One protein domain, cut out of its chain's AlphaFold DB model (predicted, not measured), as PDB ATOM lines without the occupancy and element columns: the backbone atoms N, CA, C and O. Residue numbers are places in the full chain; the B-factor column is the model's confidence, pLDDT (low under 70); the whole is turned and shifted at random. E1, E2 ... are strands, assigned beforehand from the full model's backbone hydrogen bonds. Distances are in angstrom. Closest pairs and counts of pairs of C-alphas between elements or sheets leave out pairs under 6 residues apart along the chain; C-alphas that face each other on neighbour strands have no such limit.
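What this domain is: This is residues 185 to 354 of the 466 residues of the protein "ResB domain-containing protein" of Phycisphaerae bacterium (UniProt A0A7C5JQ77). Two small three-stranded sheets, E3 E2 E9 and E4 E7 E8, lie face to face as a sandwich with crossed strands, coming closest along E8 and E9; a long twisted sheet, E1 E10 E11, reaches away to one side, and the small hairpin of E5 and E6 turns off from E4 at the far end. Strand E12 lies beside E11, and long loops run between the parts. The printed part has 170 residues, with no named helix and twelve named strands, E1 to E12 in order along the chain; the class is all strand, though under half of the residues, 76 of 170, are in named elements. The sheets are antiparallel throughout, in the orders E1 - E10 - E11, E3 - E2 - E9, E4 - E7 - E8 and E5 - E6. The whole is compact, with a radius of gyration of the C-alphas of 17.5 A and spans of 57, 40 and 38 A.

Where its parts are: The first strand, E1, covers residues 190 to 198 and begins at C-alpha 190 at (-67.114, -25.863, -9.155); it is 23.7 A long. E2 is residues 207 to 212 and E3 residues 217 to 221. E4, residues 235 to 240, is 15.4 A long and runs on into E5, residues 243 to 247, across a break of 2 residues, at 89 degrees. E6 is residues 253 to 257, E7 residues 266 to 271 and E8 residues 274 to 279. E9, residues 297 to 303, is 17.6 A long, and its C-alpha 301 stands at (-47.380, -13.513, -21.223). E10, residues 317 to 324, is 22.4 A long and E11, residues 327 to 334, is 22.9 A. E12 is residues 341 to 345 and ends at C-alpha 345 at (-62.858, -14.858, -14.558).

How they stand to each other: The sheet E1 E10 E11 is strongly twisted, with C-alphas up to 5.2 A off its best plane. E1 and E10 are antiparallel at 161 degrees, with N 193 and O 321 2.9 A apart, within hydrogen-bond range. E10 and E11 form a hairpin, with N 320 and O 331 at 3.0 A. E12 pairs with no named strand; its closest C-alpha pair with E11 is Val 333 and Arg 344, 6.2 A. The strands E1, E10 and E11 are apart from those of the sandwich, two sheets face to face. In the sandwich, the facing parts are 9.7 A centre to centre, and the strands of one sheet stand at 54 degrees to those of the other. In one sheet E2 and E3 form a hairpin, with N 210 and O 218 at 3.0 A, and E2 and E9 have N 209 and O 301 at 2.9 A. In the other, E4 and E7 have N 237 and O 268 at 2.9 A, and the hairpin of E7 and E8 has N 269 and O 276 at 2.8 A. Between the sheets, the closest C-alphas of E8 and E9 are those of Val 278 and Gly 301, 5.7 A apart. E2 and E8 are only just apart, at 8.1 A. E5 and E6 form a hairpin, with N 246 and O 254 at 2.9 A. E4 and E5 meet only through their link.

The domain as a whole: The two C-alphas farthest apart are those of Asp 186 and Lys 249, 59.0 A. The printed part has no cut. The links E3 to E4, E8 to E9 and E9 to E10 are long, with 13, 17 and 13 residues. The mean pLDDT of the printed part is 72.2; 65 residues are under 70, among them residues 224 to 231 and 280 to 315.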
ATOM      1  N   PHE A 185     -66.890 -26.410  -4.124       80.69
ATOM      2  CA  PHE A 185     -67.882 -25.360  -3.913       80.69
ATOM      3  C   PHE A 185     -69.250 -25.924  -4.313       80.69
ATOM      4  O   PHE A 185     -69.770 -25.664  -5.405       80.69
ATOM      5  N   ASP A 186     -69.779 -26.782  -3.434       65.00
ATOM      6  CA  ASP A 186     -70.903 -27.696  -3.691       65.00
ATOM      7  C   ASP A 186     -72.161 -27.009  -4.234       65.00
ATOM      8  O   ASP A 186     -72.832 -27.540  -5.118       65.00
ATOM      9  N   GLU A 187     -72.453 -25.783  -3.801       69.12
ATOM     10  CA  GLU A 187     -73.663 -25.070  -4.231       69.12
ATOM     11  C   GLU A 187     -73.659 -24.686  -5.722       69.12
ATOM     12  O   GLU A 187     -74.705 -24.344  -6.281       69.12
ATOM     13  N   LYS A 188     -72.499 -24.735  -6.392       78.25
ATOM     14  CA  LYS A 188     -72.331 -24.326  -7.801       78.25
ATOM     15  C   LYS A 188     -71.619 -25.369  -8.672       78.25
ATOM     16  O   LYS A 188     -71.494 -25.154  -9.884       78.25
ATOM     17  N   GLY A 189     -71.190 -26.490  -8.085       86.94
ATOM     18  CA  GLY A 189     -70.528 -27.598  -8.783       86.94
ATOM     19  C   GLY A 189     -69.167 -27.233  -9.380       86.94
ATOM     20  O   GLY A 189     -68.788 -27.784 -10.416       86.94
ATOM     21  N   ILE A 190     -68.471 -26.267  -8.775       89.88
ATOM     22  CA  ILE A 190     -67.114 -25.863  -9.155       89.88
ATOM     23  C   ILE A 190     -66.150 -26.469  -8.138       89.88
ATOM     24  O   ILE A 190     -66.381 -26.372  -6.936       89.88
ATOM     25  N   VAL A 191     -65.060 -27.060  -8.609       90.12
ATOM     26  CA  VAL A 191     -63.902 -27.426  -7.784       90.12
ATOM     27  C   VAL A 191     -62.738 -26.588  -8.264       90.12
ATOM     28  O   VAL A 191     -62.458 -26.603  -9.459       90.12
ATOM     29  N   VAL A 192     -62.063 -25.865  -7.376       89.12
ATOM     30  CA  VAL A 192     -60.806 -25.186  -7.721       89.12
ATOM     31  C   VAL A 192     -59.687 -25.813  -6.910       89.12
ATOM     32  O   VAL A 192     -59.825 -26.015  -5.703       89.12
ATOM     33  N   ARG A 193     -58.589 -26.128  -7.593       88.88
ATOM     34  CA  ARG A 193     -57.356 -26.639  -7.008       88.88
ATOM     35  C   ARG A 193     -56.201 -25.764  -7.456       88.88
ATOM     36  O   ARG A 193     -56.021 -25.572  -8.657       88.88
ATOM     37  N   ILE A 194     -55.417 -25.271  -6.505       87.69
ATOM     38  CA  ILE A 194     -54.127 -24.653  -6.807       87.69
ATOM     39  C   ILE A 194     -53.146 -25.787  -7.107       87.69
ATOM     40  O   ILE A 194     -52.861 -26.615  -6.238       87.69
ATOM     41  N   ASP A 195     -52.719 -25.871  -8.365       85.00
ATOM     42  CA  ASP A 195     -51.823 -26.924  -8.840       85.00
ATOM     43  C   ASP A 195     -50.373 -26.598  -8.496       85.00
ATOM     44  O   ASP A 195     -49.630 -27.488  -8.091       85.00
ATOM     45  N   ASP A 196     -49.984 -25.338  -8.690       82.12
ATOM     46  CA  ASP A 196     -48.620 -24.859  -8.497       82.12
ATOM     47  C   ASP A 196     -48.617 -23.336  -8.310       82.12
ATOM     48  O   ASP A 196     -49.503 -22.639  -8.819       82.12
ATOM     49  N   TYR A 197     -47.616 -22.811  -7.613       80.06
ATOM     50  CA  TYR A 197     -47.370 -21.377  -7.511       80.06
ATOM     51  C   TYR A 197     -45.879 -21.108  -7.715       80.06
ATOM     52  O   TYR A 197     -45.021 -21.610  -6.997       80.06
ATOM     53  N   LEU A 198     -45.567 -20.304  -8.725       75.31
ATOM     54  CA  LEU A 198     -44.203 -19.902  -9.033       75.31
ATOM     55  C   LEU A 198     -43.922 -18.591  -8.316       75.31
ATOM     56  O   LEU A 198     -44.537 -17.566  -8.628       75.31
ATOM     57  N   THR A 199     -43.010 -18.631  -7.349       70.06
ATOM     58  CA  THR A 199     -42.465 -17.437  -6.702       70.06
ATOM     59  C   THR A 199     -41.199 -16.964  -7.414       70.06
ATOM     60  O   THR A 199     -40.504 -17.729  -8.087       70.06
ATOM     61  N   ASP A 200     -40.910 -15.676  -7.239       63.69
ATOM     62  CA  ASP A 200     -39.781 -14.939  -7.820       63.69
ATOM     63  C   ASP A 200     -38.419 -15.629  -7.621       63.69
ATOM     64  O   ASP A 200     -37.571 -15.565  -8.498       63.69
ATOM     65  N   GLU A 201     -38.227 -16.374  -6.522       61.62
ATOM     66  CA  GLU A 201     -36.970 -17.096  -6.244       61.62
ATOM     67  C   GLU A 201     -36.606 -18.150  -7.300       61.62
ATOM     68  O   GLU A 201     -35.485 -18.651  -7.314       61.62
ATOM     69  N   SER A 202     -37.547 -18.516  -8.174       63.22
ATOM     70  CA  SER A 202     -37.312 -19.456  -9.271       63.22
ATOM     71  C   SER A 202     -37.012 -18.784 -10.619       63.22
ATOM     72  O   SER A 202     -36.668 -19.483 -11.574       63.22
ATOM     73  N   ILE A 203     -37.145 -17.454 -10.722       68.25
ATOM     74  CA  ILE A 203     -37.067 -16.694 -11.978       68.25
ATOM     75  C   ILE A 203     -36.081 -15.521 -11.814       68.25
ATOM     76  O   ILE A 203     -36.460 -14.358 -11.730       68.25
ATOM     77  N   ASP A 204     -34.782 -15.825 -11.824       69.94
ATOM     78  CA  ASP A 204     -33.713 -14.812 -11.714       69.94
ATOM     79  C   ASP A 204     -33.534 -13.957 -12.988       69.94
ATOM     80  O   ASP A 204     -32.775 -12.987 -13.010       69.94
ATOM     81  N   THR A 205     -34.206 -14.316 -14.085       72.44
ATOM     82  CA  THR A 205     -34.091 -13.654 -15.394       72.44
ATOM     83  C   THR A 205     -35.473 -13.419 -15.996       72.44
ATOM     84  O   THR A 205     -36.393 -14.186 -15.714       72.44
ATOM     85  N   PRO A 206     -35.666 -12.379 -16.833       73.88
ATOM     86  CA  PRO A 206     -36.954 -12.161 -17.479       73.88
ATOM     87  C   PRO A 206     -37.359 -13.418 -18.246       73.88
ATOM     88  O   PRO A 206     -36.516 -14.026 -18.895       73.88
ATOM     89  N   ALA A 207     -38.628 -13.804 -18.198       78.50
ATOM     90  CA  ALA A 207     -39.083 -15.047 -18.806       78.50
ATOM     91  C   ALA A 207     -40.386 -14.859 -19.580       78.50
ATOM     92  O   ALA A 207     -41.219 -14.004 -19.272       78.50
ATOM     93  N   VAL A 208     -40.585 -15.689 -20.596       80.00
ATOM     94  CA  VAL A 208     -41.864 -15.828 -21.292       80.00
ATOM     95  C   VAL A 208     -42.548 -17.091 -20.798       80.00
ATOM     96  O   VAL A 208     -41.950 -18.166 -20.764       80.00
ATOM     97  N   LEU A 209     -43.824 -16.963 -20.445       76.38
ATOM     98  CA  LEU A 209     -44.671 -18.081 -20.066       76.38
ATOM     99  C   LEU A 209     -45.406 -18.595 -21.302       76.38
ATOM    100  O   LEU A 209     -46.298 -17.931 -21.849       76.38
ATOM    101  N   ILE A 210     -45.045 -19.801 -21.729       75.00
ATOM    102  CA  ILE A 210     -45.810 -20.553 -22.723       75.00
ATOM    103  C   ILE A 210     -46.739 -21.498 -21.977       75.00
ATOM    104  O   ILE A 210     -46.299 -22.217 -21.083       75.00
ATOM    105  N   CYS A 211     -48.007 -21.549 -22.371       69.81
ATOM    106  CA  CYS A 211     -48.904 -22.609 -21.928       69.81
ATOM    107  C   CYS A 211     -49.308 -23.436 -23.146       69.81
ATOM    108  O   CYS A 211     -49.879 -22.910 -24.107       69.81
ATOM    109  N   SER A 212     -49.010 -24.730 -23.128       70.12
ATOM    110  CA  SER A 212     -49.454 -25.649 -24.174       70.12
ATOM    111  C   SER A 212     -50.982 -25.750 -24.207       70.12
ATOM    112  O   SER A 212     -51.680 -25.362 -23.266       70.12
ATOM    113  N   GLN A 213     -51.531 -26.329 -25.276       66.50
ATOM    114  CA  GLN A 213     -52.976 -26.596 -25.359       66.50
ATOM    115  C   GLN A 213     -53.479 -27.527 -24.236       66.50
ATOM    116  O   GLN A 213     -54.647 -27.461 -23.862       66.50
ATOM    117  N   ASN A 214     -52.589 -28.338 -23.654       66.44
ATOM    118  CA  ASN A 214     -52.887 -29.239 -22.538       66.44
ATOM    119  C   ASN A 214     -52.778 -28.550 -21.164       66.44
ATOM    120  O   ASN A 214     -52.965 -29.190 -20.125       66.44
ATOM    121  N   GLY A 215     -52.464 -27.251 -21.123       64.06
ATOM    122  CA  GLY A 215     -52.300 -26.496 -19.881       64.06
ATOM    123  C   GLY A 215     -50.978 -26.765 -19.153       64.06
ATOM    124  O   GLY A 215     -50.866 -26.492 -17.954       64.06
ATOM    125  N   ASP A 216     -49.997 -27.352 -19.840       73.12
ATOM    126  CA  ASP A 216     -48.635 -27.469 -19.317       73.12
ATOM    127  C   ASP A 216     -47.902 -26.153 -19.558       73.12
ATOM    128  O   ASP A 216     -47.931 -25.616 -20.666       73.12
ATOM    129  N   MET A 217     -47.287 -25.626 -18.505       70.81
ATOM    130  CA  MET A 217     -46.597 -24.346 -18.538       70.81
ATOM    131  C   MET A 217     -45.104 -24.593 -18.724       70.81
ATOM    132  O   MET A 217     -44.530 -25.439 -18.042       70.81
ATOM    133  N   GLN A 218     -44.487 -23.832 -19.618       79.44
ATOM    134  CA  GLN A 218     -43.045 -23.768 -19.771       79.44
ATOM    135  C   GLN A 218     -42.602 -22.328 -19.524       79.44
ATOM    136  O   GLN A 218     -43.011 -21.409 -20.238       79.44
ATOM    137  N   ILE A 219     -41.773 -22.143 -18.498       77.12
ATOM    138  CA  ILE A 219     -41.068 -20.887 -18.250       77.12
ATOM    139  C   ILE A 219     -39.848 -20.898 -19.160       77.12
ATOM    140  O   ILE A 219     -39.017 -21.801 -19.072       77.12
ATOM    141  N   CYS A 220     -39.770 -19.931 -20.063       80.44
ATOM    142  CA  CYS A 220     -38.651 -19.789 -20.981       80.44
ATOM    143  C   CYS A 220     -37.867 -18.535 -20.589       80.44
ATOM    144  O   CYS A 220     -38.336 -17.434 -20.899       80.44
ATOM    145  N   PRO A 221     -36.721 -18.677 -19.899       78.81
ATOM    146  CA  PRO A 221     -35.815 -17.567 -19.635       78.81
ATOM    147  C   PRO A 221     -35.456 -16.830 -20.931       78.81
ATOM    148  O   PRO A 221     -35.328 -17.440 -21.995       78.81
ATOM    149  N   LEU A 222     -35.326 -15.511 -20.845       75.06
ATOM    150  CA  LEU A 222     -34.901 -14.621 -21.926       75.06
ATOM    151  C   LEU A 222     -33.419 -14.257 -21.792       75.06
ATOM    152  O   LEU A 222     -33.034 -13.107 -22.002       75.06
ATOM    153  N   ASP A 223     -32.581 -15.215 -21.416       75.88
ATOM    154  CA  ASP A 223     -31.137 -15.093 -21.563       75.88
ATOM    155  C   ASP A 223     -30.721 -15.433 -23.008       75.88
ATOM    156  O   ASP A 223     -31.289 -16.304 -23.677       75.88
ATOM    157  N   GLU A 224     -29.736 -14.697 -23.531       60.66
ATOM    158  CA  GLU A 224     -29.310 -14.801 -24.937       60.66
ATOM    159  C   GLU A 224     -28.819 -16.213 -25.311       60.66
ATOM    160  O   GLU A 224     -28.956 -16.632 -26.463       60.66
ATOM    161  N   GLU A 225     -28.295 -16.976 -24.344       63.38
ATOM    162  CA  GLU A 225     -27.790 -18.333 -24.567       63.38
ATOM    163  C   GLU A 225     -28.913 -19.382 -24.673       63.38
ATOM    164  O   GLU A 225     -28.845 -20.257 -25.545       63.38
ATOM    165  N   SER A 226     -29.995 -19.282 -23.888       59.62
ATOM    166  CA  SER A 226     -31.096 -20.265 -23.934       59.62
ATOM    167  C   SER A 226     -32.023 -20.076 -25.131       59.62
ATOM    168  O   SER A 226     -32.638 -21.037 -25.603       59.62
ATOM    169  N   ALA A 227     -32.110 -18.861 -25.676       55.62
ATOM    170  CA  ALA A 227     -32.988 -18.533 -26.801       55.62
ATOM    171  C   ALA A 227     -32.611 -19.230 -28.128       55.62
ATOM    172  O   ALA A 227     -33.405 -19.222 -29.070       55.62
ATOM    173  N   THR A 228     -31.423 -19.843 -28.225       53.81
ATOM    174  CA  THR A 228     -30.930 -20.500 -29.455       53.81
ATOM    175  C   THR A 228     -30.888 -22.030 -29.383       53.81
ATOM    176  O   THR A 228     -30.598 -22.696 -30.383       53.81
ATOM    177  N   GLY A 229     -31.220 -22.622 -28.231       57.91
ATOM    178  CA  GLY A 229     -31.299 -24.073 -28.072       57.91
ATOM    179  C   GLY A 229     -32.479 -24.680 -28.842       57.91
ATOM    180  O   GLY A 229     -33.581 -24.142 -28.830       57.91
ATOM    181  N   LYS A 230     -32.281 -25.860 -29.453       57.75
ATOM    182  CA  LYS A 230     -33.290 -26.636 -30.224       57.75
ATOM    183  C   LYS A 230     -34.604 -26.967 -29.479       57.75
ATOM    184  O   LYS A 230     -35.465 -27.619 -30.061       57.75
ATOM    185  N   ALA A 231     -34.740 -26.587 -28.211       64.38
ATOM    186  CA  ALA A 231     -35.875 -26.915 -27.354       64.38
ATOM    187  C   ALA A 231     -36.921 -25.793 -27.238       64.38
ATOM    188  O   ALA A 231     -38.016 -26.057 -26.746       64.38
ATOM    189  N   ASN A 232     -36.621 -24.567 -27.685       70.06
ATOM    190  CA  ASN A 232     -37.568 -23.458 -27.593       70.06
ATOM    191  C   ASN A 232     -38.361 -23.306 -28.902       70.06
ATOM    192  O   ASN A 232     -37.760 -23.234 -29.976       70.06
ATOM    193  N   PRO A 233     -39.704 -23.232 -28.848       76.94
ATOM    194  CA  PRO A 233     -40.549 -23.098 -30.039       76.94
ATOM    195  C   PRO A 233     -40.521 -21.683 -30.642       76.94
ATOM    196  O   PRO A 233     -41.249 -21.391 -31.588       76.94
ATOM    197  N   PHE A 234     -39.718 -20.782 -30.075       81.19
ATOM    198  CA  PHE A 234     -39.583 -19.405 -30.514       81.19
ATOM    199  C   PHE A 234     -38.141 -18.923 -30.355       81.19
ATOM    200  O   PHE A 234     -37.382 -19.438 -29.536       81.19
ATOM    201  N   LYS A 235     -37.797 -17.874 -31.095       82.81
ATOM    202  CA  LYS A 235     -36.550 -17.127 -30.968       82.81
ATOM    203  C   LYS A 235     -36.852 -15.746 -30.396       82.81
ATOM    204  O   LYS A 235     -37.660 -15.004 -30.948       82.81
ATOM    205  N   PHE A 236     -36.215 -15.398 -29.286       83.94
ATOM    206  CA  PHE A 236     -36.296 -14.047 -28.735       83.94
ATOM    207  C   PHE A 236     -35.606 -13.056 -29.680       83.94
ATOM    208  O   PHE A 236     -34.483 -13.301 -30.119       83.94
ATOM    209  N   ILE A 237     -36.286 -11.959 -30.022       84.56
ATOM    210  CA  ILE A 237     -35.713 -10.893 -30.853       84.56
ATOM    211  C   ILE A 237     -35.218  -9.751 -29.963       84.56
ATOM    212  O   ILE A 237     -34.059  -9.360 -30.067       84.56
ATOM    213  N   ARG A 238     -36.108  -9.177 -29.144       84.06
ATOM    214  CA  ARG A 238     -35.814  -8.049 -28.243       84.06
ATOM    215  C   ARG A 238     -36.938  -7.830 -27.234       84.06
ATOM    216  O   ARG A 238     -38.066  -8.275 -27.445       84.06
ATOM    217  N   SER A 239     -36.651  -7.071 -26.184       79.06
ATOM    218  CA  SER A 239     -37.645  -6.506 -25.273       79.06
ATOM    219  C   SER A 239     -37.822  -5.006 -25.530       79.06
ATOM    220  O   SER A 239     -36.908  -4.321 -25.984       79.06
ATOM    221  N   PHE A 240     -39.023  -4.512 -25.259       77.50
ATOM    222  CA  PHE A 240     -39.392  -3.102 -25.234       77.50
ATOM    223  C   PHE A 240     -39.744  -2.736 -23.799       77.50
ATOM    224  O   PHE A 240     -40.431  -3.516 -23.137       77.50
ATOM    225  N   GLU A 241     -39.355  -1.557 -23.323       72.06
ATOM    226  CA  GLU A 241     -39.811  -1.071 -22.013       72.06
ATOM    227  C   GLU A 241     -41.163  -0.346 -22.098       72.06
ATOM    228  O   GLU A 241     -41.970  -0.396 -21.161       72.06
ATOM    229  N   ASN A 242     -41.420   0.328 -23.222       75.31
ATOM    230  CA  ASN A 242     -42.605   1.141 -23.475       75.31
ATOM    231  C   ASN A 242     -43.101   0.952 -24.913       75.31
ATOM    232  O   ASN A 242     -42.968   1.826 -25.771       75.31
ATOM    233  N   TYR A 243     -43.722  -0.196 -25.171       76.69
ATOM    234  CA  TYR A 243     -44.182  -0.537 -26.512       76.69
ATOM    235  C   TYR A 243     -45.325   0.354 -27.009       76.69
ATOM    236  O   TYR A 243     -46.375   0.481 -26.364       76.69
ATOM    237  N   ARG A 244     -45.145   0.915 -28.209       72.56
ATOM    238  CA  ARG A 244     -46.188   1.595 -28.982       72.56
ATOM    239  C   ARG A 244     -46.194   1.119 -30.428       72.56
ATOM    240  O   ARG A 244     -45.146   0.904 -31.029       72.56
ATOM    241  N   LEU A 245     -47.396   1.008 -30.989       72.81
ATOM    242  CA  LEU A 245     -47.602   0.858 -32.425       72.81
ATOM    243  C   LEU A 245     -47.847   2.243 -33.018       72.81
ATOM    244  O   LEU A 245     -48.879   2.853 -32.742       72.81
ATOM    245  N   ASN A 246     -46.906   2.733 -33.819       75.19
ATOM    246  CA  ASN A 246     -47.086   3.935 -34.623       75.19
ATOM    247  C   ASN A 246     -47.351   3.537 -36.071       75.19
ATOM    248  O   ASN A 246     -46.865   2.513 -36.536       75.19
ATOM    249  N   VAL A 247     -48.110   4.352 -36.792       75.75
ATOM    250  CA  VAL A 247     -48.241   4.223 -38.245       75.75
ATOM    251  C   VAL A 247     -47.331   5.274 -38.861       75.75
ATOM    252  O   VAL A 247     -47.429   6.454 -38.513       75.75
ATOM    253  N   ASP A 248     -46.401   4.855 -39.709       82.94
ATOM    254  CA  ASP A 248     -45.495   5.773 -40.382       82.94
ATOM    255  C   ASP A 248     -46.197   6.545 -41.517       82.94
ATOM    256  O   ASP A 248     -47.394   6.405 -41.777       82.94
ATOM    257  N   LYS A 249     -45.442   7.398 -42.217       84.25
ATOM    258  CA  LYS A 249     -45.981   8.209 -43.320       84.25
ATOM    259  C   LYS A 249     -46.428   7.378 -44.532       84.25
ATOM    260  O   LYS A 249     -47.168   7.906 -45.358       84.25
ATOM    261  N   ALA A 250     -45.967   6.135 -44.657       86.06
ATOM    262  CA  ALA A 250     -46.349   5.208 -45.718       86.06
ATOM    263  C   ALA A 250     -47.582   4.364 -45.346       86.06
ATOM    264  O   ALA A 250     -48.097   3.633 -46.190       86.06
ATOM    265  N   GLY A 251     -48.092   4.492 -44.116       76.69
ATOM    266  CA  GLY A 251     -49.188   3.667 -43.615       76.69
ATOM    267  C   GLY A 251     -48.719   2.339 -43.019       76.69
ATOM    268  O   GLY A 251     -49.561   1.512 -42.663       76.69
ATOM    269  N   GLU A 252     -47.408   2.121 -42.891       77.19
ATOM    270  CA  GLU A 252     -46.860   0.911 -42.288       77.19
ATOM    271  C   GLU A 252     -46.842   1.028 -40.763       77.19
ATOM    272  O   GLU A 252     -46.510   2.063 -40.183       77.19
ATOM    273  N   VAL A 253     -47.226  -0.056 -40.091       68.31
ATOM    274  CA  VAL A 253     -47.213  -0.127 -38.631       68.31
ATOM    275  C   VAL A 253     -45.784  -0.399 -38.161       68.31
ATOM    276  O   VAL A 253     -45.246  -1.481 -38.384       68.31
ATOM    277  N   VAL A 254     -45.189   0.565 -37.465       81.12
ATOM    278  CA  VAL A 254     -43.850   0.496 -36.879       81.12
ATOM    279  C   VAL A 254     -43.964   0.375 -35.360       81.12
ATOM    280  O   VAL A 254     -44.642   1.168 -34.703       81.12
ATOM    281  N   SER A 255     -43.284  -0.617 -34.785       74.50
ATOM    282  CA  SER A 255     -43.123  -0.737 -33.336       74.50
ATOM    283  C   SER A 255     -42.038   0.217 -32.839       74.50
ATOM    284  O   SER A 255     -40.923   0.234 -33.364       74.50
ATOM    285  N   VAL A 256     -42.358   1.017 -31.824       77.94
ATOM    286  CA  VAL A 256     -41.450   2.017 -31.244       77.94
ATOM    287  C   VAL A 256     -41.342   1.785 -29.740       77.94
ATOM    288  O   VAL A 256     -42.362   1.596 -29.072       77.94
ATOM    289  N   ASP A 257     -40.109   1.796 -29.226       80.00
ATOM    290  CA  ASP A 257     -39.821   1.873 -27.791       80.00
ATOM    291  C   ASP A 257     -39.648   3.345 -27.412       80.00
ATOM    292  O   ASP A 257     -38.584   3.925 -27.623       80.00
ATOM    293  N   ASP A 258     -40.717   3.984 -26.947       76.75
ATOM    294  CA  ASP A 258     -40.731   5.428 -26.700       76.75
ATOM    295  C   ASP A 258     -41.114   5.695 -25.247       76.75
ATOM    296  O   ASP A 258     -42.105   5.146 -24.767       76.75
ATOM    297  N   LEU A 259     -40.370   6.560 -24.546       65.69
ATOM    298  CA  LEU A 259     -40.592   6.870 -23.127       65.69
ATOM    299  C   LEU A 259     -42.020   7.396 -22.888       65.69
ATOM    300  O   LEU A 259     -42.334   8.576 -23.066       65.69
ATOM    301  N   GLY A 260     -42.913   6.493 -22.489       61.00
ATOM    302  CA  GLY A 260     -44.290   6.779 -22.124       61.00
ATOM    303  C   GLY A 260     -44.444   7.037 -20.627       61.00
ATOM    304  O   GLY A 260     -43.574   6.725 -19.823       61.00
ATOM    305  N   ARG A 261     -45.604   7.574 -20.224       48.25
ATOM    306  CA  ARG A 261     -45.948   7.738 -18.797       48.25
ATOM    307  C   ARG A 261     -46.225   6.409 -18.080       48.25
ATOM    308  O   ARG A 261     -46.268   6.389 -16.857       48.25
ATOM    309  N   VAL A 262     -46.455   5.327 -18.827       53.66
ATOM    310  CA  VAL A 262     -46.824   4.004 -18.309       53.66
ATOM    311  C   VAL A 262     -45.884   2.975 -18.921       53.66
ATOM    312  O   VAL A 262     -45.894   2.816 -20.141       53.66
ATOM    313  N   ARG A 263     -45.116   2.279 -18.073       61.75
ATOM    314  CA  ARG A 263     -44.236   1.180 -18.481       61.75
ATOM    315  C   ARG A 263     -45.100   0.055 -19.048       61.75
ATOM    316  O   ARG A 263     -45.941  -0.490 -18.334       61.75
ATOM    317  N   LYS A 264     -44.924  -0.262 -20.332       66.44
ATOM    318  CA  LYS A 264     -45.623  -1.350 -21.036       66.44
ATOM    319  C   LYS A 264     -44.580  -2.282 -21.640       66.44
ATOM    320  O   LYS A 264     -44.305  -2.176 -22.838       66.44
ATOM    321  N   PRO A 265     -43.977  -3.160 -20.824       71.81
ATOM    322  CA  PRO A 265     -42.969  -4.051 -21.339       71.81
ATOM    323  C   PRO A 265     -43.604  -5.061 -22.290       71.81
ATOM    324  O   PRO A 265     -44.620  -5.686 -21.966       71.81
ATOM    325  N   VAL A 266     -43.010  -5.189 -23.470       77.00
ATOM    326  CA  VAL A 266     -43.417  -6.146 -24.500       77.00
ATOM    327  C   VAL A 266     -42.176  -6.872 -24.975       77.00
ATOM    328  O   VAL A 266     -41.103  -6.287 -25.064       77.00
ATOM    329  N   VAL A 267     -42.319  -8.142 -25.304       80.31
ATOM    330  CA  VAL A 267     -41.260  -8.949 -25.890       80.31
ATOM    331  C   VAL A 267     -41.611  -9.270 -27.335       80.31
ATOM    332  O   VAL A 267     -42.712  -9.731 -27.621       80.31
ATOM    333  N   GLU A 268     -40.677  -9.015 -28.246       84.19
ATOM    334  CA  GLU A 268     -40.750  -9.458 -29.636       84.19
ATOM    335  C   GLU A 268     -40.142 -10.857 -29.746       84.19
ATOM    336  O   GLU A 268     -38.969 -11.066 -29.425       84.19
ATOM    337  N   LEU A 269     -40.944 -11.805 -30.216       84.75
ATOM    338  CA  LEU A 269     -40.556 -13.188 -30.468       84.75
ATOM    339  C   LEU A 269     -40.716 -13.510 -31.953       84.75
ATOM    340  O   LEU A 269     -41.574 -12.954 -32.630       84.75
ATOM    341  N   GLU A 270     -39.923 -14.445 -32.453       83.50
ATOM    342  CA  GLU A 270     -40.071 -15.059 -33.770       83.50
ATOM    343  C   GLU A 270     -40.510 -16.514 -33.581       83.50
ATOM    344  O   GLU A 270     -39.779 -17.319 -33.008       83.50
ATOM    345  N   ILE A 271     -41.712 -16.851 -34.042       82.25
ATOM    346  CA  ILE A 271     -42.302 -18.193 -33.992       82.25
ATOM    347  C   ILE A 271     -42.517 -18.635 -35.435       82.25
ATOM    348  O   ILE A 271     -43.240 -17.967 -36.170       82.25
ATOM    349  N   ASP A 272     -41.913 -19.751 -35.850       83.62
ATOM    350  CA  ASP A 272     -42.052 -20.287 -37.214       83.62
ATOM    351  C   ASP A 272     -41.784 -19.237 -38.322       83.62
ATOM    352  O   ASP A 272     -42.430 -19.220 -39.370       83.62
ATOM    353  N   GLY A 273     -40.840 -18.316 -38.080       83.44
ATOM    354  CA  GLY A 273     -40.502 -17.217 -38.996       83.44
ATOM    355  C   GLY A 273     -41.478 -16.032 -38.982       83.44
ATOM    356  O   GLY A 273     -41.310 -15.086 -39.752       83.44
ATOM    357  N   GLN A 274     -42.497 -16.051 -38.118       80.62
ATOM    358  CA  GLN A 274     -43.435 -14.948 -37.915       80.62
ATOM    359  C   GLN A 274     -43.139 -14.203 -36.615       80.62
ATOM    360  O   GLN A 274     -42.905 -14.802 -35.568       80.62
ATOM    361  N   LYS A 275     -43.192 -12.871 -36.669       81.06
ATOM    362  CA  LYS A 275     -43.028 -12.028 -35.485       81.06
ATOM    363  C   LYS A 275     -44.303 -12.020 -34.646       81.06
ATOM    364  O   LYS A 275     -45.383 -11.732 -35.157       81.06
ATOM    365  N   ALA A 276     -44.154 -12.257 -33.353       79.81
ATOM    366  CA  ALA A 276     -45.187 -12.128 -32.342       79.81
ATOM    367  C   ALA A 276     -44.738 -11.138 -31.265       79.81
ATOM    368  O   ALA A 276     -43.552 -11.015 -30.967       79.81
ATOM    369  N   TYR A 277     -45.701 -10.447 -30.662       77.12
ATOM    370  CA  TYR A 277     -45.454  -9.487 -29.594       77.12
ATOM    371  C   TYR A 277     -46.197  -9.936 -28.343       77.12
ATOM    372  O   TYR A 277     -47.411 -10.138 -28.381       77.12
ATOM    373  N   VAL A 278     -45.466 -10.098 -27.245       75.19
ATOM    374  CA  VAL A 278     -45.982 -10.595 -25.966       75.19
ATOM    375  C   VAL A 278     -45.920  -9.479 -24.953       75.19
ATOM    376  O   VAL A 278     -44.836  -9.078 -24.543       75.19
ATOM    377  N   ALA A 279     -47.071  -8.958 -24.553       70.00
ATOM    378  CA  ALA A 279     -47.128  -8.013 -23.450       70.00
ATOM    379  C   ALA A 279     -47.036  -8.738 -22.099       70.00
ATOM    380  O   ALA A 279     -47.239  -9.954 -22.002       70.00
ATOM    381  N   LEU A 280     -46.752  -7.981 -21.038       63.69
ATOM    382  CA  LEU A 280     -47.007  -8.454 -19.679       63.69
ATOM    383  C   LEU A 280     -48.449  -8.963 -19.554       63.69
ATOM    384  O   LEU A 280     -49.377  -8.321 -20.053       63.69
ATOM    385  N   LEU A 281     -48.624 -10.065 -18.811       55.06
ATOM    386  CA  LEU A 281     -49.923 -10.701 -18.512       55.06
ATOM    387  C   LEU A 281     -50.994  -9.732 -17.979       55.06
ATOM    388  O   LEU A 281     -52.181 -10.030 -18.005       55.06
ATOM    389  N   SER A 282     -50.587  -8.553 -17.518       48.69
ATOM    390  CA  SER A 282     -51.445  -7.534 -16.932       48.69
ATOM    391  C   SER A 282     -52.157  -6.597 -17.916       48.69
ATOM    392  O   SER A 282     -52.956  -5.767 -17.477       48.69
ATOM    393  N   VAL A 283     -51.901  -6.687 -19.226       44.12
ATOM    394  CA  VAL A 283     -52.476  -5.783 -20.246       44.12
ATOM    395  C   VAL A 283     -53.510  -6.520 -21.112       44.12
ATOM    396  O   VAL A 283     -53.419  -6.550 -22.335       44.12
ATOM    397  N   GLU A 284     -54.508  -7.151 -20.486       45.81
ATOM    398  CA  GLU A 284     -55.490  -7.992 -21.198       45.81
ATOM    399  C   GLU A 284     -56.618  -7.224 -21.923       45.81
ATOM    400  O   GLU A 284     -57.362  -7.833 -22.687       45.81
ATOM    401  N   SER A 285     -56.776  -5.901 -21.769       37.22
ATOM    402  CA  SER A 285     -57.995  -5.239 -22.273       37.22
ATOM    403  C   SER A 285     -57.976  -4.774 -23.739       37.22
ATOM    404  O   SER A 285     -59.045  -4.477 -24.256       37.22
ATOM    405  N   GLU A 286     -56.831  -4.715 -24.438       33.12
ATOM    406  CA  GLU A 286     -56.787  -4.161 -25.817       33.12
ATOM    407  C   GLU A 286     -56.038  -4.996 -26.873       33.12
ATOM    408  O   GLU A 286     -56.245  -4.776 -28.063       33.12
ATOM    409  N   MET A 287     -55.203  -5.979 -26.509       35.75
ATOM    410  CA  MET A 287     -54.423  -6.752 -27.505       35.75
ATOM    411  C   MET A 287     -55.044  -8.101 -27.899       35.75
ATOM    412  O   MET A 287     -54.462  -8.842 -28.696       35.75
ATOM    413  N   HIS A 288     -56.242  -8.415 -27.398       37.84
ATOM    414  CA  HIS A 288     -56.864  -9.731 -27.560       37.84
ATOM    415  C   HIS A 288     -57.262 -10.097 -29.004       37.84
ATOM    416  O   HIS A 288     -57.601 -11.250 -29.262       37.84
ATOM    417  N   GLU A 289     -57.161  -9.173 -29.963       35.69
ATOM    418  CA  GLU A 289     -57.495  -9.435 -31.369       35.69
ATOM    419  C   GLU A 289     -56.301  -9.830 -32.260       35.69
ATOM    420  O   GLU A 289     -56.500 -10.094 -33.444       35.69
ATOM    421  N   ARG A 290     -55.057  -9.898 -31.746       40.59
ATOM    422  CA  ARG A 290     -53.868 -10.186 -32.592       40.59
ATOM    423  C   ARG A 290     -52.826 -11.153 -32.017       40.59
ATOM    424  O   ARG A 290     -51.688 -11.164 -32.480       40.59
ATOM    425  N   GLY A 291     -53.183 -11.988 -31.044       41.66
ATOM    426  CA  GLY A 291     -52.308 -13.095 -30.643       41.66
ATOM    427  C   GLY A 291     -52.213 -14.136 -31.763       41.66
ATOM    428  O   GLY A 291     -53.219 -14.759 -32.097       41.66
ATOM    429  N   LEU A 292     -51.029 -14.329 -32.354       43.19
ATOM    430  CA  LEU A 292     -50.788 -15.459 -33.256       43.19
ATOM    431  C   LEU A 292     -50.878 -16.763 -32.436       43.19
ATOM    432  O   LEU A 292     -50.180 -16.885 -31.427       43.19
ATOM    433  N   PRO A 293     -51.729 -17.733 -32.813       40.91
ATOM    434  CA  PRO A 293     -51.735 -19.041 -32.169       40.91
ATOM    435  C   PRO A 293     -50.405 -19.759 -32.458       40.91
ATOM    436  O   PRO A 293     -50.016 -19.878 -33.618       40.91
ATOM    437  N   LEU A 294     -49.714 -20.257 -31.424       46.50
ATOM    438  CA  LEU A 294     -48.618 -21.210 -31.630       46.50
ATOM    439  C   LEU A 294     -49.234 -22.519 -32.143       46.50
ATOM    440  O   LEU A 294     -50.302 -22.918 -31.670       46.50
ATOM    441  N   ARG A 295     -48.551 -23.224 -33.055       44.91
ATOM    442  CA  ARG A 295     -49.007 -24.536 -33.559       44.91
ATOM    443  C   ARG A 295     -49.317 -25.532 -32.428       44.91
ATOM    444  O   ARG A 295     -50.284 -26.276 -32.555       44.91
ATOM    445  N   ASP A 296     -48.600 -25.430 -31.302       50.06
ATOM    446  CA  ASP A 296     -48.701 -26.337 -30.147       50.06
ATOM    447  C   ASP A 296     -49.011 -25.644 -28.794       50.06
ATOM    448  O   ASP A 296     -48.850 -26.234 -27.722       50.06
ATOM    449  N   GLY A 297     -49.506 -24.397 -28.786       54.22
ATOM    450  CA  GLY A 297     -49.806 -23.699 -27.526       54.22
ATOM    451  C   GLY A 297     -50.439 -22.316 -27.657       54.22
ATOM    452  O   GLY A 297     -50.698 -21.811 -28.746       54.22
ATOM    453  N   LYS A 298     -50.690 -21.677 -26.517       59.97
ATOM    454  CA  LYS A 298     -50.966 -20.241 -26.437       59.97
ATOM    455  C   LYS A 298     -49.796 -19.568 -25.725       59.97
ATOM    456  O   LYS A 298     -49.204 -20.112 -24.797       59.97
ATOM    457  N   LEU A 299     -49.455 -18.378 -26.183       57.94
ATOM    458  CA  LEU A 299     -48.455 -17.519 -25.568       57.94
ATOM    459  C   LEU A 299     -49.175 -16.676 -24.517       57.94
ATOM    460  O   LEU A 299     -50.057 -15.900 -24.880       57.94
ATOM    461  N   TRP A 300     -48.893 -16.907 -23.233       61.94
ATOM    462  CA  TRP A 300     -49.731 -16.366 -22.156       61.94
ATOM    463  C   TRP A 300     -49.219 -15.042 -21.609       61.94
ATOM    464  O   TRP A 300     -50.033 -14.166 -21.344       61.94
ATOM    465  N   GLY A 301     -47.904 -14.844 -21.507       66.88
ATOM    466  CA  GLY A 301     -47.380 -13.513 -21.223       66.88
ATOM    467  C   GLY A 301     -45.909 -13.452 -20.861       66.88
ATOM    468  O   GLY A 301     -45.207 -14.461 -20.805       66.88
ATOM    469  N   TYR A 302     -45.462 -12.223 -20.638       65.75
ATOM    470  CA  TYR A 302     -44.109 -11.880 -20.226       65.75
ATOM    471  C   TYR A 302     -44.031 -11.635 -18.712       65.75
ATOM    472  O   TYR A 302     -44.906 -10.973 -18.148       65.75
ATOM    473  N   VAL A 303     -42.971 -12.144 -18.082       67.88
ATOM    474  CA  VAL A 303     -42.597 -11.911 -16.684       67.88
ATOM    475  C   VAL A 303     -41.285 -11.120 -16.697       67.88
ATOM    476  O   VAL A 303     -40.257 -11.663 -17.109       67.88
ATOM    477  N   PRO A 304     -41.290  -9.826 -16.333       63.72
ATOM    478  CA  PRO A 304     -40.060  -9.048 -16.259       63.72
ATOM    479  C   PRO A 304     -39.180  -9.558 -15.114       63.72
ATOM    480  O   PRO A 304     -39.700 -10.069 -14.126       63.72
ATOM    481  N   ALA A 305     -37.861  -9.377 -15.224       61.22
ATOM    482  CA  ALA A 305     -36.979  -9.597 -14.080       61.22
ATOM    483  C   ALA A 305     -37.394  -8.697 -12.904       61.22
ATOM    484  O   ALA A 305     -37.774  -7.537 -13.140       61.22
ATOM    485  N   PRO A 306     -37.283  -9.188 -11.657       59.34
ATOM    486  CA  PRO A 306     -37.545  -8.370 -10.487       59.34
ATOM    487  C   PRO A 306     -36.638  -7.132 -10.513       59.34
ATOM    488  O   PRO A 306     -35.429  -7.243 -10.742       59.34
ATOM    489  N   PRO A 307     -37.172  -5.916 -10.309       55.88
ATOM    490  CA  PRO A 307     -36.322  -4.743 -10.242       55.88
ATOM    491  C   PRO A 307     -35.435  -4.840  -8.998       55.88
ATOM    492  O   PRO A 307     -35.916  -4.690  -7.874       55.88
ATOM    493  N   GLU A 308     -34.119  -4.969  -9.199       51.28
ATOM    494  CA  GLU A 308     -33.091  -4.986  -8.138       51.28
ATOM    495  C   GLU A 308     -33.206  -3.815  -7.135       51.28
ATOM    496  O   GLU A 308     -32.630  -3.841  -6.051       51.28
ATOM    497  N   ARG A 309     -33.936  -2.746  -7.483       45.31
ATOM    498  CA  ARG A 309     -33.902  -1.458  -6.782       45.31
ATOM    499  C   ARG A 309     -34.947  -1.226  -5.691       45.31
ATOM    500  O   ARG A 309     -34.835  -0.198  -5.026       45.31
ATOM    501  N   TYR A 310     -35.925  -2.108  -5.463       51.88
ATOM    502  CA  TYR A 310     -37.016  -1.785  -4.517       51.88
ATOM    503  C   TYR A 310     -37.357  -2.826  -3.446       51.88
ATOM    504  O   TYR A 310     -38.278  -2.575  -2.671       51.88
ATOM    505  N   GLY A 311     -36.638  -3.952  -3.345       55.34
ATOM    506  CA  GLY A 311     -36.934  -4.975  -2.326       55.34
ATOM    507  C   GLY A 311     -38.375  -5.501  -2.400       55.34
ATOM    508  O   GLY A 311     -38.962  -5.869  -1.382       55.34
ATOM    509  N   ARG A 312     -38.969  -5.457  -3.596       58.44
ATOM    510  CA  ARG A 312     -40.321  -5.936  -3.878       58.44
ATOM    511  C   ARG A 312     -40.205  -7.326  -4.474       58.44
ATOM    512  O   ARG A 312     -39.406  -7.525  -5.375       58.44
ATOM    513  N   VAL A 313     -40.994  -8.252  -3.949       60.00
ATOM    514  CA  VAL A 313     -41.107  -9.611  -4.480       60.00
ATOM    515  C   VAL A 313     -42.064  -9.557  -5.662       60.00
ATOM    516  O   VAL A 313     -43.152  -8.982  -5.524       60.00
ATOM    517  N   SER A 314     -41.679 -10.135  -6.800       64.69
ATOM    518  CA  SER A 314     -42.609 -10.300  -7.911       64.69
ATOM    519  C   SER A 314     -43.833 -11.096  -7.435       64.69
ATOM    520  O   SER A 314     -43.698 -12.074  -6.695       64.69
ATOM    521  N   PRO A 315     -45.051 -10.680  -7.801       68.88
ATOM    522  CA  PRO A 315     -46.249 -11.442  -7.480       68.88
ATOM    523  C   PRO A 315     -46.170 -12.867  -8.040       68.88
ATOM    524  O   PRO A 315     -45.623 -13.059  -9.129       68.88
ATOM    525  N   PRO A 316     -46.741 -13.863  -7.342       77.06
ATOM    526  CA  PRO A 316     -46.684 -15.236  -7.779       77.06
ATOM    527  C   PRO A 316     -47.509 -15.411  -9.050       77.06
ATOM    528  O   PRO A 316     -48.544 -14.764  -9.264       77.06
ATOM    529  N   ILE A 317     -47.044 -16.333  -9.881       82.44
ATOM    530  CA  ILE A 317     -47.825 -16.875 -10.985       82.44
ATOM    531  C   ILE A 317     -48.442 -18.164 -10.483       82.44
ATOM    532  O   ILE A 317     -47.743 -19.104 -10.114       82.44
ATOM    533  N   VAL A 318     -49.764 -18.207 -10.464       83.88
ATOM    534  CA  VAL A 318     -50.508 -19.307  -9.872       83.88
ATOM    535  C   VAL A 318     -51.172 -20.106 -10.966       83.88
ATOM    536  O   VAL A 318     -51.978 -19.595 -11.750       83.88
ATOM    537  N   LYS A 319     -50.818 -21.387 -11.001       86.94
ATOM    538  CA  LYS A 319     -51.451 -22.393 -11.834       86.94
ATOM    539  C   LYS A 319     -52.569 -23.032 -11.034       86.94
ATOM    540  O   LYS A 319     -52.365 -23.515  -9.921       86.94
ATOM    541  N   PHE A 320     -53.754 -23.072 -11.619       89.31
ATOM    542  CA  PHE A 320     -54.893 -23.701 -10.979       89.31
ATOM    543  C   PHE A 320     -55.714 -24.508 -11.975       89.31
ATOM    544  O   PHE A 320     -55.864 -24.141 -13.141       89.31
ATOM    545  N   THR A 321     -56.293 -25.598 -11.491       90.88
ATOM    546  CA  THR A 321     -57.289 -26.369 -12.219       90.88
ATOM    547  C   THR A 321     -58.643 -26.056 -11.618       90.88
ATOM    548  O   THR A 321     -58.889 -26.300 -10.438       90.88
ATOM    549  N   ALA A 322     -59.540 -25.531 -12.443       91.62
ATOM    550  CA  ALA A 322     -60.939 -25.406 -12.096       91.62
ATOM    551  C   ALA A 322     -61.736 -26.476 -12.845       91.62
ATOM    552  O   ALA A 322     -61.623 -26.611 -14.058       91.62
ATOM    553  N   THR A 323     -62.529 -27.262 -12.132       92.00
ATOM    554  CA  THR A 323     -63.324 -28.352 -12.696       92.00
ATOM    555  C   THR A 323     -64.795 -28.046 -12.520       92.00
ATOM    556  O   THR A 323     -65.234 -27.662 -11.435       92.00
ATOM    557  N   ARG A 324     -65.575 -28.261 -13.579       92.25
ATOM    558  CA  ARG A 324     -67.034 -28.210 -13.515       92.25
ATOM    559  C   ARG A 324     -67.630 -29.353 -14.316       92.25
ATOM    560  O   ARG A 324     -67.251 -29.572 -15.462       92.25
ATOM    561  N   ASN A 325     -68.567 -30.088 -13.717       90.38
ATOM    562  CA  ASN A 325     -69.163 -31.294 -14.312       90.38
ATOM    563  C   ASN A 325     -68.112 -32.332 -14.766       90.38
ATOM    564  O   ASN A 325     -68.269 -32.955 -15.813       90.38
ATOM    565  N   GLY A 326     -67.014 -32.472 -14.015       88.44
ATOM    566  CA  GLY A 326     -65.929 -33.409 -14.332       88.44
ATOM    567  C   GLY A 326     -65.025 -33.001 -15.501       88.44
ATOM    568  O   GLY A 326     -64.141 -33.772 -15.860       88.44
ATOM    569  N   LEU A 327     -65.213 -31.813 -16.088       87.50
ATOM    570  CA  LEU A 327     -64.330 -31.271 -17.123       87.50
ATOM    571  C   LEU A 327     -63.326 -30.302 -16.481       87.50
ATOM    572  O   LEU A 327     -63.729 -29.199 -16.095       87.50
ATOM    573  N   PRO A 328     -62.050 -30.697 -16.314       90.12
ATOM    574  CA  PRO A 328     -61.028 -29.820 -15.765       90.12
ATOM    575  C   PRO A 328     -60.605 -28.776 -16.800       90.12
ATOM    576  O   PRO A 328     -60.396 -29.086 -17.973       90.12
ATOM    577  N   GLN A 329     -60.424 -27.540 -16.352       87.69
ATOM    578  CA  GLN A 329     -59.777 -26.473 -17.100       87.69
ATOM    579  C   GLN A 329     -58.615 -25.916 -16.296       87.69
ATOM    580  O   GLN A 329     -58.783 -25.377 -15.201       87.69
ATOM    581  N   ARG A 330     -57.427 -26.032 -16.879       86.62
ATOM    582  CA  ARG A 330     -56.200 -25.458 -16.341       86.62
ATOM    583  C   ARG A 330     -56.123 -23.994 -16.740       86.62
ATOM    584  O   ARG A 330     -56.289 -23.659 -17.910       86.62
ATOM    585  N   ASN A 331     -55.871 -23.144 -15.763       85.06
ATOM    586  CA  ASN A 331     -55.810 -21.703 -15.905       85.06
ATOM    587  C   ASN A 331     -54.606 -21.156 -15.141       85.06
ATOM    588  O   ASN A 331     -54.011 -21.829 -14.295       85.06
ATOM    589  N   ILE A 332     -54.252 -19.919 -15.473       81.38
ATOM    590  CA  ILE A 332     -53.156 -19.191 -14.852       81.38
ATOM    591  C   ILE A 332     -53.694 -17.834 -14.414       81.38
ATOM    592  O   ILE A 332     -54.445 -17.188 -15.150       81.38
ATOM    593  N   VAL A 333     -53.304 -17.409 -13.219       84.06
ATOM    594  CA  VAL A 333     -53.458 -16.032 -12.760       84.06
ATOM    595  C   VAL A 333     -52.093 -15.547 -12.290       84.06
ATOM    596  O   VAL A 333     -51.416 -16.228 -11.530       84.06
ATOM    597  N   ALA A 334     -51.651 -14.399 -12.786       79.44
ATOM    598  CA  ALA A 334     -50.394 -13.779 -12.385       79.44
ATOM    599  C   ALA A 334     -50.715 -12.384 -11.881       79.44
ATOM    600  O   ALA A 334     -51.464 -11.667 -12.553       79.44
ATOM    601  N   ALA A 335     -50.195 -12.004 -10.710       73.81
ATOM    602  CA  ALA A 335     -50.534 -10.686 -10.208       73.81
ATOM    603  C   ALA A 335     -49.748  -9.586 -10.935       73.81
ATOM    604  O   ALA A 335     -48.646  -9.808 -11.431       73.81
ATOM    605  N   ARG A 336     -50.289  -8.366 -10.990       70.38
ATOM    606  CA  ARG A 336     -49.509  -7.175 -11.350       70.38
ATOM    607  C   ARG A 336     -48.506  -6.848 -10.253       70.38
ATOM    608  O   ARG A 336     -48.859  -6.855  -9.081       70.38
ATOM    609  N   GLU A 337     -47.305  -6.430 -10.647       61.56
ATOM    610  CA  GLU A 337     -46.213  -6.013  -9.744       61.56
ATOM    611  C   GLU A 337     -46.648  -4.978  -8.686       61.56
ATOM    612  O   GLU A 337     -46.099  -4.908  -7.590       61.56
ATOM    613  N   LEU A 338     -47.663  -4.170  -9.007       60.75
ATOM    614  CA  LEU A 338     -48.195  -3.121  -8.135       60.75
ATOM    615  C   LEU A 338     -49.604  -3.405  -7.611       60.75
ATOM    616  O   LEU A 338     -50.165  -2.549  -6.926       60.75
ATOM    617  N   SER A 339     -50.192  -4.552  -7.952       66.94
ATOM    618  CA  SER A 339     -51.532  -4.881  -7.487       66.94
ATOM    619  C   SER A 339     -51.472  -5.812  -6.289       66.94
ATOM    620  O   SER A 339     -50.909  -6.901  -6.342       66.94
ATOM    621  N   SER A 340     -52.122  -5.396  -5.207       72.81
ATOM    622  CA  SER A 340     -52.421  -6.262  -4.067       72.81
ATOM    623  C   SER A 340     -53.599  -7.202  -4.343       72.81
ATOM    624  O   SER A 340     -53.958  -7.987  -3.469       72.81
ATOM    625  N   PHE A 341     -54.241  -7.088  -5.509       81.75
ATOM    626  CA  PHE A 341     -55.453  -7.815  -5.865       81.75
ATOM    627  C   PHE A 341     -55.510  -8.113  -7.358       81.75
ATOM    628  O   PHE A 341     -55.514  -7.188  -8.169       81.75
ATOM    629  N   GLU A 342     -55.621  -9.383  -7.720       85.75
ATOM    630  CA  GLU A 342     -55.815  -9.796  -9.106       85.75
ATOM    631  C   GLU A 342     -56.932 -10.816  -9.219       85.75
ATOM    632  O   GLU A 342     -57.181 -11.587  -8.296       85.75
ATOM    633  N   GLN A 343     -57.639 -10.781 -10.342       87.56
ATOM    634  CA  GLN A 343     -58.871 -11.534 -10.517       87.56
ATOM    635  C   GLN A 343     -58.885 -12.226 -11.872       87.56
ATOM    636  O   GLN A 343     -58.699 -11.593 -12.912       87.56
ATOM    637  N   ARG A 344     -59.177 -13.529 -11.875       90.62
ATOM    638  CA  ARG A 344     -59.383 -14.311 -13.094       90.62
ATOM    639  C   ARG A 344     -60.827 -14.776 -13.192       90.62
ATOM    640  O   ARG A 344     -61.308 -15.530 -12.348       90.62
ATOM    641  N   SER A 345     -61.515 -14.360 -14.253       89.81
ATOM    642  CA  SER A 345     -62.858 -14.858 -14.558       89.81
ATOM    643  C   SER A 345     -62.831 -16.352 -14.875       89.81
ATOM    644  O   SER A 345     -62.012 -16.801 -15.673       89.81
ATOM    645  N   LEU A 346     -63.766 -17.111 -14.297       92.06
ATOM    646  CA  LEU A 346     -63.950 -18.539 -14.581       92.06
ATOM    647  C   LEU A 346     -65.007 -18.789 -15.667       92.06
ATOM    648  O   LEU A 346     -65.634 -19.848 -15.697       92.06
ATOM    649  N   VAL A 347     -65.244 -17.810 -16.548       92.75
ATOM    650  CA  VAL A 347     -66.256 -17.883 -17.618       92.75
ATOM    651  C   VAL A 347     -66.054 -19.075 -18.552       92.75
ATOM    652  O   VAL A 347     -67.039 -19.652 -19.008       92.75
ATOM    653  N   ASP A 348     -64.811 -19.505 -18.768       88.06
ATOM    654  CA  ASP A 348     -64.485 -20.614 -19.669       88.06
ATOM    655  C   ASP A 348     -65.041 -21.964 -19.175       88.06
ATOM    656  O   ASP A 348     -65.312 -22.854 -19.985       88.06
ATOM    657  N   LEU A 349     -65.341 -22.099 -17.872       88.88
ATOM    658  CA  LEU A 349     -66.004 -23.280 -17.287       88.88
ATOM    659  C   LEU A 349     -67.492 -23.385 -17.661       88.88
ATOM    660  O   LEU A 349     -68.205 -24.305 -17.234       88.88
ATOM    661  N   TYR A 350     -68.014 -22.404 -18.393       91.44
ATOM    662  CA  TYR A 350     -69.425 -22.267 -18.709       91.44
ATOM    663  C   TYR A 350     -69.643 -22.352 -20.212       91.44
ATOM    664  O   TYR A 350     -68.930 -21.757 -21.007       91.44
ATOM    665  N   LYS A 351     -70.718 -23.043 -20.611       92.38
ATOM    666  CA  LYS A 351     -71.110 -23.170 -22.026       92.38
ATOM    667  C   LYS A 351     -71.312 -21.817 -22.714       92.38
ATOM    668  O   LYS A 351     -71.194 -21.723 -23.928       92.38
ATOM    669  N   ASN A 352     -71.719 -20.804 -21.950       93.06
ATOM    670  CA  ASN A 352     -71.918 -19.442 -22.417       93.06
ATOM    671  C   ASN A 352     -71.923 -18.459 -21.233       93.06
ATOM    672  O   ASN A 352     -72.076 -18.844 -20.069       93.06
ATOM    673  N   LYS A 353     -71.822 -17.165 -21.556       91.56
ATOM    674  CA  LYS A 353     -71.816 -16.061 -20.587       91.56
ATOM    675  C   LYS A 353     -73.084 -15.990 -19.728       91.56
ATOM    676  O   LYS A 353     -73.005 -15.600 -18.569       91.56
ATOM    677  N   LEU A 354     -74.244 -16.388 -20.260       93.00
ATOM    678  CA  LEU A 354     -75.500 -16.415 -19.502       93.00
ATOM    679  C   LEU A 354     -75.438 -17.443 -18.363       93.00
ATOM    680  O   LEU A 354     -75.803 -17.134 -17.235       93.00
TER     681      LEU A 354